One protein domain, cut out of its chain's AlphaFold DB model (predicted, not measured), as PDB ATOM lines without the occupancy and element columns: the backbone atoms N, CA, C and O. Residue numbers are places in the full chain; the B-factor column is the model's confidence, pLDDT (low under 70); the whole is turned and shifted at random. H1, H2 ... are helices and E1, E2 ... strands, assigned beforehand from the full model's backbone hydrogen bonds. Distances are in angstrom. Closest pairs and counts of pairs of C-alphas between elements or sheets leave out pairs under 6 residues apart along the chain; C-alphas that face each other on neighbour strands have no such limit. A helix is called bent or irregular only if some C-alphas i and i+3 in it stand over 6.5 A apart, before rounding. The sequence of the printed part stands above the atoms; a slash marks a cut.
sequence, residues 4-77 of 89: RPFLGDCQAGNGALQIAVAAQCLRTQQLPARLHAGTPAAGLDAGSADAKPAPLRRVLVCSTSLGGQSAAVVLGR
ATOM      1  N   ARG A   4     152.520  72.761 141.214       89.94
ATOM      2  CA  ARG A   4     153.837  73.060 140.628       89.94
ATOM      3  C   ARG A   4     153.782  74.093 139.493       89.94
ATOM      4  O   ARG A   4     154.646  74.958 139.479       89.94
ATOM      5  N   PRO A   5     152.766  74.096 138.603       91.75
ATOM      6  CA  PRO A   5     152.641  75.145 137.589       91.75
ATOM      7  C   PRO A   5     152.512  76.573 138.144       91.75
ATOM      8  O   PRO A   5     152.789  77.517 137.419       91.75
ATOM      9  N   PHE A   6     152.097  76.746 139.404       92.00
ATOM     10  CA  PHE A   6     151.957  78.063 140.034       92.00
ATOM     11  C   PHE A   6     153.215  78.508 140.784       92.00
ATOM     12  O   PHE A   6     153.500  79.698 140.839       92.00
ATOM     13  N   LEU A   7     153.922  77.565 141.415       91.38
ATOM     14  CA  LEU A   7     154.945  77.862 142.428       91.38
ATOM     15  C   LEU A   7     156.330  77.285 142.091       91.38
ATOM     16  O   LEU A   7     157.286  77.520 142.824       91.38
ATOM     17  N   GLY A   8     156.445  76.512 141.009       90.38
ATOM     18  CA  GLY A   8     157.615  75.684 140.729       90.38
ATOM     19  C   GLY A   8     157.654  74.407 141.576       90.38
ATOM     20  O   GLY A   8     156.668  74.008 142.199       90.38
ATOM     21  N   ASP A   9     158.804  73.729 141.564       90.12
ATOM     22  CA  ASP A   9     159.044  72.531 142.373       90.12
ATOM     23  C   ASP A   9     159.814  72.888 143.654       90.12
ATOM     24  O   ASP A   9     161.035  73.038 143.645       90.12
ATOM     25  N   CYS A  10     159.096  72.987 144.776       90.75
ATOM     26  CA  CYS A  10     159.658  73.315 146.088       90.75
ATOM     27  C   CYS A  10     160.258  72.100 146.827       90.75
ATOM     28  O   CYS A  10     160.434  72.150 148.048       90.75
ATOM     29  N   GLN A  11     160.543  70.995 146.128       91.12
ATOM     30  CA  GLN A  11     161.159  69.784 146.677       91.12
ATOM     31  C   GLN A  11     160.428  69.279 147.936       91.12
ATOM     32  O   GLN A  11     159.226  68.996 147.890       91.12
ATOM     33  N   ALA A  12     161.126  69.188 149.075       87.75
ATOM     34  CA  ALA A  12     160.579  68.717 150.347       87.75
ATOM     35  C   ALA A  12     159.371  69.543 150.836       87.75
ATOM     36  O   ALA A  12     158.494  69.011 151.516       87.75
ATOM     37  N   GLY A  13     159.273  70.820 150.446       90.31
ATOM     38  CA  GLY A  13     158.158  71.699 150.805       90.31
ATOM     39  C   GLY A  13     156.867  71.448 150.018       90.31
ATOM     40  O   GLY A  13     155.799  71.907 150.429       90.31
ATOM     41  N   ASN A  14     156.916  70.692 148.913       92.44
ATOM     42  CA  ASN A  14     155.750  70.474 148.051       92.44
ATOM     43  C   ASN A  14     154.577  69.822 148.784       92.44
ATOM     44  O   ASN A  14     153.425  70.154 148.511       92.44
ATOM     45  N   GLY A  15     154.846  68.877 149.689       92.75
ATOM     46  CA  GLY A  15     153.793  68.202 150.450       92.75
ATOM     47  C   GLY A  15     153.004  69.186 151.314       92.75
ATOM     48  O   GLY A  15     151.775  69.216 151.256       92.75
ATOM     49  N   ALA A  16     153.710  70.055 152.042       95.12
ATOM     50  CA  ALA A  16     153.101  71.065 152.904       95.12
ATOM     51  C   ALA A  16     152.290  72.093 152.101       95.12
ATOM     52  O   ALA A  16     151.150  72.390 152.457       95.12
ATOM     53  N   LEU A  17     152.826  72.580 150.976       96.06
ATOM     54  CA  LEU A  17     152.096  73.497 150.098       96.06
ATOM     55  C   LEU A  17     150.832  72.844 149.527       96.06
ATOM     56  O   LEU A  17     149.768  73.457 149.536       96.06
ATOM     57  N   GLN A  18     150.901  71.582 149.094       95.88
ATOM     58  CA  GLN A  18     149.721  70.864 148.606       95.88
ATOM     59  C   GLN A  18     148.636  70.733 149.681       95.88
ATOM     60  O   GLN A  18     147.461  70.928 149.379       95.88
ATOM     61  N   ILE A  19     149.021  70.441 150.925       96.56
ATOM     62  CA  ILE A  19     148.109  70.387 152.076       96.56
ATOM     63  C   ILE A  19     147.478  71.761 152.328       96.56
ATOM     64  O   ILE A  19     146.260  71.853 152.480       96.56
ATOM     65  N   ALA A  20     148.275  72.833 152.320       96.56
ATOM     66  CA  ALA A  20     147.783  74.190 152.538       96.56
ATOM     67  C   ALA A  20     146.755  74.600 151.475       96.56
ATOM     68  O   ALA A  20     145.680  75.097 151.818       96.56
ATOM     69  N   VAL A  21     147.028  74.343 150.190       96.50
ATOM     70  CA  VAL A  21     146.055  74.667 149.141       96.50
ATOM     71  C   VAL A  21     144.840  73.729 149.184       96.50
ATOM     72  O   VAL A  21     143.719  74.191 149.003       96.50
ATOM     73  N   ALA A  22     145.000  72.446 149.520       96.56
ATOM     74  CA  ALA A  22     143.859  71.554 149.739       96.56
ATOM     75  C   ALA A  22     142.927  72.067 150.855       96.56
ATOM     76  O   ALA A  22     141.703  72.057 150.699       96.56
ATOM     77  N   ALA A  23     143.494  72.572 151.953       96.69
ATOM     78  CA  ALA A  23     142.739  73.211 153.028       96.69
ATOM     79  C   ALA A  23     142.049  74.508 152.565       96.69
ATOM     80  O   ALA A  23     140.903  74.757 152.938       96.69
ATOM     81  N   GLN A  24     142.703  75.308 151.713       96.25
ATOM     82  CA  GLN A  24     142.080  76.469 151.067       96.25
ATOM     83  C   GLN A  24     140.869  76.057 150.234       96.25
ATOM     84  O   GLN A  24     139.790  76.591 150.457       96.25
ATOM     85  N   CYS A  25     141.003  75.054 149.364       96.62
ATOM     86  CA  CYS A  25     139.904  74.544 148.547       96.62
ATOM     87  C   CYS A  25     138.727  74.054 149.399       96.62
ATOM     88  O   CYS A  25     137.570  74.347 149.098       96.62
ATOM     89  N   LEU A  26     139.003  73.336 150.492       96.25
ATOM     90  CA  LEU A  26     137.970  72.908 151.438       96.25
ATOM     91  C   LEU A  26     137.268  74.092 152.113       96.25
ATOM     92  O   LEU A  26     136.068  74.000 152.369       96.25
ATOM     93  N   ARG A  27     137.981  75.189 152.384       95.88
ATOM     94  CA  ARG A  27     137.412  76.382 153.018       95.88
ATOM     95  C   ARG A  27     136.614  77.244 152.043       95.88
ATOM     96  O   ARG A  27     135.509  77.651 152.375       95.88
ATOM     97  N   THR A  28     137.153  77.505 150.855       96.62
ATOM     98  CA  THR A  28     136.551  78.400 149.853       96.62
ATOM     99  C   THR A  28     135.581  77.694 148.913       96.62
ATOM    100  O   THR A  28     134.863  78.363 148.181       96.62
ATOM    101  N   GLN A  29     135.539  76.357 148.930       97.06
ATOM    102  CA  GLN A  29     134.698  75.552 148.036       97.06
ATOM    103  C   GLN A  29     134.967  75.835 146.559       97.06
ATOM    104  O   GLN A  29     134.063  75.934 145.730       97.06
ATOM    105  N   GLN A  30     136.252  75.938 146.239       97.19
ATOM    106  CA  GLN A  30     136.730  76.247 144.905       97.19
ATOM    107  C   GLN A  30     137.940  75.377 144.571       97.19
ATOM    108  O   GLN A  30     138.872  75.236 145.366       97.19
ATOM    109  N   LEU A  31     137.922  74.787 143.378       95.88
ATOM    110  CA  LEU A  31     139.092  74.153 142.787       95.88
ATOM    111  C   LEU A  31     139.992  75.227 142.168       95.88
ATOM    112  O   LEU A  31     139.481  76.162 141.543       95.88
ATOM    113  N   PRO A  32     141.321  75.095 142.303       95.38
ATOM    114  CA  PRO A  32     142.258  75.986 141.635       95.38
ATOM    115  C   PRO A  32     142.188  75.772 140.120       95.38
ATOM    116  O   PRO A  32     141.770  74.708 139.652       95.38
ATOM    117  N   ALA A  33     142.674  76.749 139.358       95.50
ATOM    118  CA  ALA A  33     142.920  76.536 137.939       95.50
ATOM    119  C   ALA A  33     143.985  75.442 137.736       95.50
ATOM    120  O   ALA A  33     144.874  75.242 138.567       95.50
ATOM    121  N   ARG A  34     143.912  74.731 136.612       94.50
ATOM    122  CA  ARG A  34     144.970  73.836 136.138       94.50
ATOM    123  C   ARG A  34     145.698  74.534 135.002       94.50
ATOM    124  O   ARG A  34     145.145  74.688 133.916       94.50
ATOM    125  N   LEU A  35     146.929  74.957 135.269       93.69
ATOM    126  CA  LEU A  35     147.780  75.641 134.297       93.69
ATOM    127  C   LEU A  35     148.720  74.647 133.612       93.69
ATOM    128  O   LEU A  35     149.099  73.639 134.208       93.69
ATOM    129  N   HIS A  36     149.115  74.961 132.379       90.44
ATOM    130  CA  HIS A  36     150.184  74.268 131.643       90.44
ATOM    131  C   HIS A  36     150.036  72.734 131.587       90.44
ATOM    132  O   HIS A  36     151.019  72.004 131.675       90.44
ATOM    133  N   ALA A  37     148.808  72.229 131.434       84.19
ATOM    134  CA  ALA A  37     148.498  70.799 131.526       84.19
ATOM    135  C   ALA A  37     149.000  69.934 130.346       84.19
ATOM    136  O   ALA A  37     148.785  68.724 130.338       84.19
ATOM    137  N   GLY A  38     149.657  70.537 129.349       88.19
ATOM    138  CA  GLY A  38     150.083  69.847 128.133       88.19
ATOM    139  C   GLY A  38     148.903  69.260 127.353       88.19
ATOM    140  O   GLY A  38     147.801  69.808 127.371       88.19
ATOM    141  N   THR A  39     149.147  68.140 126.667       91.06
ATOM    142  CA  THR A  39     148.102  67.367 125.977       91.06
ATOM    143  C   THR A  39     147.766  66.134 126.820       91.06
ATOM    144  O   THR A  39     148.572  65.201 126.859       91.06
ATOM    145  N   PRO A  40     146.628  66.113 127.535       90.94
ATOM    146  CA  PRO A  40     146.233  64.955 128.328       90.94
ATOM    147  C   PRO A  40     145.924  63.748 127.431       90.94
ATOM    148  O   PRO A  40     145.526  63.898 126.275       90.94
ATOM    149  N   ALA A  41     146.075  62.542 127.983       93.81
ATOM    150  CA  ALA A  41     145.676  61.314 127.303       93.81
ATOM    151  C   ALA A  41     144.178  61.333 126.947       93.81
ATOM    152  O   ALA A  41     143.357  61.870 127.698       93.81
ATOM    153  N   ALA A  42     143.824  60.725 125.812       94.44
ATOM    154  CA  ALA A  42     142.442  60.659 125.351       94.44
ATOM    155  C   ALA A  42     141.525  60.048 126.426       94.44
ATOM    156  O   ALA A  42     141.839  59.013 127.011       94.44
ATOM    157  N   GLY A  43     140.392  60.706 126.686       93.38
ATOM    158  CA  GLY A  43     139.415  60.288 127.697       93.38
ATOM    159  C   GLY A  43     139.687  60.775 129.127       93.38
ATOM    160  O   GLY A  43     138.849  60.542 129.995       93.38
ATOM    161  N   LEU A  44     140.799  61.473 129.394       93.75
ATOM    162  CA  LEU A  44     141.108  62.010 130.724       93.75
ATOM    163  C   LEU A  44     140.772  63.510 130.838       93.75
ATOM    164  O   LEU A  44     141.334  64.333 130.115       93.75
ATOM    165  N   ASP A  45     139.942  63.893 131.817       91.56
ATOM    166  CA  ASP A  45     139.737  65.305 132.206       91.56
ATOM    167  C   ASP A  45     140.924  65.822 133.042       91.56
ATOM    168  O   ASP A  45     140.838  66.067 134.248       91.56
ATOM    169  N   ALA A  46     142.073  65.948 132.382       91.62
ATOM    170  CA  ALA A  46     143.305  66.472 132.965       91.62
ATOM    171  C   ALA A  46     143.859  67.685 132.205       91.62
ATOM    172  O   ALA A  46     144.957  68.135 132.514       91.62
ATOM    173  N   GLY A  47     143.110  68.230 131.241       93.56
ATOM    174  CA  GLY A  47     143.501  69.424 130.489       93.56
ATOM    175  C   GLY A  47     143.509  70.698 131.336       93.56
ATOM    176  O   GLY A  47     143.070  70.708 132.495       93.56
ATOM    177  N   SER A  48     143.992  71.794 130.744       93.69
ATOM    178  CA  SER A  48     143.925  73.115 131.368       93.69
ATOM    179  C   SER A  48     142.477  73.484 131.662       93.69
ATOM    180  O   SER A  48     141.590  73.211 130.855       93.69
ATOM    181  N   ALA A  49     142.238  74.092 132.815       94.50
ATOM    182  CA  ALA A  49     140.906  74.505 133.226       94.50
ATOM    183  C   ALA A  49     140.996  75.711 134.151       94.50
ATOM    184  O   ALA A  49     141.921  75.796 134.963       94.50
ATOM    185  N   ASP A  50     140.012  76.595 134.067       96.00
ATOM    186  CA  ASP A  50     139.891  77.717 134.988       96.00
ATOM    187  C   ASP A  50     139.545  77.248 136.402       96.00
ATOM    188  O   ASP A  50     139.063  76.131 136.635       96.00
ATOM    189  N   ALA A  51     139.797  78.125 137.373       96.12
ATOM    190  CA  ALA A  51     139.338  77.901 138.732       96.12
ATOM    191  C   ALA A  51     137.805  77.845 138.735       96.12
ATOM    192  O   ALA A  51     137.149  78.685 138.119       96.12
ATOM    193  N   LYS A  52     137.228  76.873 139.444       96.44
ATOM    194  CA  LYS A  52     135.776  76.656 139.432       96.44
ATOM    195  C   LYS A  52     135.220  76.310 140.809       96.44
ATOM    196  O   LYS A  52     135.917  75.649 141.585       96.44
ATOM    197  N   PRO A  53     133.970  76.699 141.115       97.69
ATOM    198  CA  PRO A  53     133.286  76.242 142.318       97.69
ATOM    199  C   PRO A  53     133.225  74.713 142.382       97.69
ATOM    200  O   PRO A  53     133.037  74.043 141.364       97.69
ATOM    201  N   ALA A  54     133.378  74.156 143.582       96.19
ATOM    202  CA  ALA A  54     133.242  72.725 143.819       96.19
ATOM    203  C   ALA A  54     132.795  72.436 145.265       96.19
ATOM    204  O   ALA A  54     133.447  72.900 146.205       96.19
ATOM    205  N   PRO A  55     131.740  71.623 145.473       95.94
ATOM    206  CA  PRO A  55     131.276  71.230 146.803       95.94
ATOM    207  C   PRO A  55     132.185  70.145 147.418       95.94
ATOM    208  O   PRO A  55     131.855  68.960 147.474       95.94
ATOM    209  N   LEU A  56     133.377  70.542 147.860       95.75
ATOM    210  CA  LEU A  56     134.419  69.657 148.376       95.75
ATOM    211  C   LEU A  56     134.166  69.260 149.836       95.75
ATOM    212  O   LEU A  56     134.079  70.113 150.726       95.75
ATOM    213  N   ARG A  57     134.146  67.944 150.088       95.56
ATOM    214  CA  ARG A  57     134.078  67.332 151.432       95.56
ATOM    215  C   ARG A  57     135.410  66.741 151.889       95.56
ATOM    216  O   ARG A  57     135.726  66.757 153.079       95.56
ATOM    217  N   ARG A  58     136.163  66.188 150.940       96.62
ATOM    218  CA  ARG A  58     137.463  65.553 151.146       96.62
ATOM    219  C   ARG A  58     138.402  65.950 150.012       96.62
ATOM    220  O   ARG A  58     137.943  66.124 148.885       96.62
ATOM    221  N   VAL A  59     139.694  66.053 150.302       97.12
ATOM    222  CA  VAL A  59     140.745  66.235 149.289       97.12
ATOM    223  C   VAL A  59     141.868  65.243 149.562       97.12
ATOM    224  O   VAL A  59     142.358  65.171 150.684       97.12
ATOM    225  N   LEU A  60     142.271  64.492 148.537       96.88
ATOM    226  CA  LEU A  60     143.445  63.623 148.578       96.88
ATOM    227  C   LEU A  60     144.678  64.394 148.092       96.88
ATOM    228  O   LEU A  60     144.697  64.941 146.986       96.88
ATOM    229  N   VAL A  61     145.721  64.401 148.913       96.06
ATOM    230  CA  VAL A  61     147.054  64.889 148.568       96.06
ATOM    231  C   VAL A  61     147.996  63.698 148.509       96.06
ATOM    232  O   VAL A  61     148.084  62.939 149.469       96.06
ATOM    233  N   CYS A  62     148.724  63.568 147.403       94.62
ATOM    234  CA  CYS A  62     149.784  62.580 147.245       94.62
ATOM    235  C   CYS A  62     151.104  63.312 147.021       94.62
ATOM    236  O   CYS A  62     151.170  64.259 146.234       94.62
ATOM    237  N   SER A  63     152.156  62.860 147.689       93.06
ATOM    238  CA  SER A  63     153.512  63.352 147.484       93.06
ATOM    239  C   SER A  63     154.458  62.178 147.332       93.06
ATOM    240  O   SER A  63     154.331  61.177 148.031       93.06
ATOM    241  N   THR A  64     155.426  62.328 146.442       92.25
ATOM    242  CA  THR A  64     156.533  61.393 146.261       92.25
ATOM    243  C   THR A  64     157.848  62.141 146.456       92.25
ATOM    244  O   THR A  64     157.894  63.366 146.308       92.25
ATOM    245  N   SER A  65     158.904  61.429 146.832       89.75
ATOM    246  CA  SER A  65     160.263  61.961 146.932       89.75
ATOM    247  C   SER A  65     161.178  61.312 145.893       89.75
ATOM    248  O   SER A  65     160.883  60.233 145.378       89.75
ATOM    249  N   LEU A  66     162.318  61.951 145.612       89.81
ATOM    250  CA  LEU A  66     163.340  61.400 144.712       89.81
ATOM    251  C   LEU A  66     163.884  60.047 145.198       89.81
ATOM    252  O   LEU A  66     164.247  59.203 144.388       89.81
ATOM    253  N   GLY A  67     163.886  59.814 146.516       92.31
ATOM    254  CA  GLY A  67     164.296  58.549 147.133       92.31
ATOM    255  C   GLY A  67     163.229  57.447 147.093       92.31
ATOM    256  O   GLY A  67     163.293  56.517 147.895       92.31
ATOM    257  N   GLY A  68     162.205  57.579 146.245       92.44
ATOM    258  CA  GLY A  68     161.148  56.580 146.054       92.44
ATOM    259  C   GLY A  68     160.085  56.535 147.155       92.44
ATOM    260  O   GLY A  68     159.149  55.742 147.068       92.44
ATOM    261  N   GLN A  69     160.181  57.387 148.178       94.62
ATOM    262  CA  GLN A  69     159.198  57.414 149.260       94.62
ATOM    263  C   GLN A  69     157.910  58.075 148.788       94.62
ATOM    264  O   GLN A  69     157.942  59.072 148.068       94.62
ATOM    265  N   SER A  70     156.776  57.536 149.222       94.44
ATOM    266  CA  SER A  70     155.453  58.043 148.866       94.44
ATOM    267  C   SER A  70     154.610  58.248 150.116       94.44
ATOM    268  O   SER A  70     154.661  57.451 151.048       94.44
ATOM    269  N   ALA A  71     153.817  59.314 150.123       95.06
ATOM    270  CA  ALA A  71     152.864  59.624 151.176       95.06
ATOM    271  C   ALA A  71     151.527  60.061 150.571       95.06
ATOM    272  O   ALA A  71     151.486  60.717 149.525       95.06
ATOM    273  N   ALA A  72     150.438  59.730 151.260       96.88
ATOM    274  CA  ALA A  72     149.086  60.131 150.904       96.88
ATOM    275  C   ALA A  72     148.341  60.630 152.146       96.88
ATOM    276  O   ALA A  72     148.407  60.013 153.207       96.88
ATOM    277  N   VAL A  73     147.628  61.748 152.012       96.88
ATOM    278  CA  VAL A  73     146.846  62.371 153.087       96.88
ATOM    279  C   VAL A  73     145.462  62.714 152.562       96.88
ATOM    280  O   VAL A  73     145.328  63.359 151.523       96.88
ATOM    281  N   VAL A  74     144.424  62.323 153.301       97.25
ATOM    282  CA  VAL A  74     143.047  62.750 153.040       97.25
ATOM    283  C   VAL A  74     142.679  63.846 154.029       97.25
ATOM    284  O   VAL A  74     142.587  63.607 155.230       97.25
ATOM    285  N   LEU A  75     142.436  65.051 153.521       97.06
ATOM    286  CA  LEU A  75     141.946  66.171 154.313       97.06
ATOM    287  C   LEU A  75     140.421  66.189 154.312       97.06
ATOM    288  O   LEU A  75     139.782  65.916 153.296       97.06
ATOM    289  N   GLY A  76     139.842  66.574 155.442       95.94
ATOM    290  CA  GLY A  76     138.435  66.922 155.580       95.94
ATOM    291  C   GLY A  76     138.271  68.284 156.231       95.94
ATOM    292  O   GLY A  76     139.226  68.831 156.778       95.94
ATOM    293  N   ARG A  77     137.052  68.823 156.201       90.06
ATOM    294  CA  ARG A  77     136.739  69.986 157.034       90.06
ATOM    295  C   ARG A  77     136.779  69.586 158.506       90.06
ATOM    296  O   ARG A  77     136.265  68.524 158.862       90.06
TER     297      ARG A  77
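Overview. This is residues 4 to 77 of the 89 residues of an uncharacterized protein of Planctomycetes bacterium (UniProt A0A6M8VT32). A two-stranded antiparallel hairpin, E1 and E2, has one long helix, H2, packed along one face, mainly over E1, and a long loop, residues 29 to 57, goes out from the end where H2 stops and folds back to the start of E1. The short H1 lies before H2, near it and away from the strands. The printed part has 74 residues, with two named helices and then two named strands, in the order H1, H2, E1, E2. The class is mixed, helices and strands, with 36 residues in named elements, under half of those printed. The whole is only just compact, close to loose, with a radius of gyration of the C-alphas of 13.3 A and spans of 34 by 33 by 22 A.

Arrangement. H1, residues 4 to 7, and H2, residues 11 to 28, are near each other, with 5 pairs of C-alphas within 10 A, the closest 8.1 A apart. H2 has 10 pairs of C-alphas within 8 A of E1, residues 58 to 64; the closest are those of Gly 15 and Ser 63, 5.7 A apart. With E2, residues 70 to 76, H2 has 4 such pairs, the closest being the C-alphas of Ala 23 and Leu 75 at 7.2 A. E1 and E2 form a hairpin, antiparallel, with 164 degrees between their directions. N 61 and O 73 are 2.8 A apart, and N 71 and O 63 also 2.8 A, both within hydrogen-bond range. H1 is apart from E1 and from E2. In H2, 12 of 14 O i to N i+4 pairs are within hydrogen-bond range; H1 is too short for such a pair.

Along the chain. H1 begins at C-alpha 4, (153.837, 73.060, 140.628), and measures 5.2 A from first to last C-alpha. H2 measures 26.3 A, from C-alpha 11 at (161.159, 69.784, 146.677) to C-alpha 28. H2 is irregular, but only just: C-alphas 12 and 15 are 6.8 A apart. E1 measures 20.1 A and E2 20.3 A; E2 ends at C-alpha 76, (138.435, 66.922, 155.580).

Size, cuts and confidence. The C-alphas of Pro 53 and Gly 67 are the two farthest apart, 36.0 A. The printed part has no cut. The link from H2 to E1 is long, with 29 residues, and within it residues 30 to 31 pair with residues 52 to 53, antiparallel. The links from H1 to H2 and from E1 to E2 are tight. The mean pLDDT of the printed part is 94.0, and no printed residue is under 70.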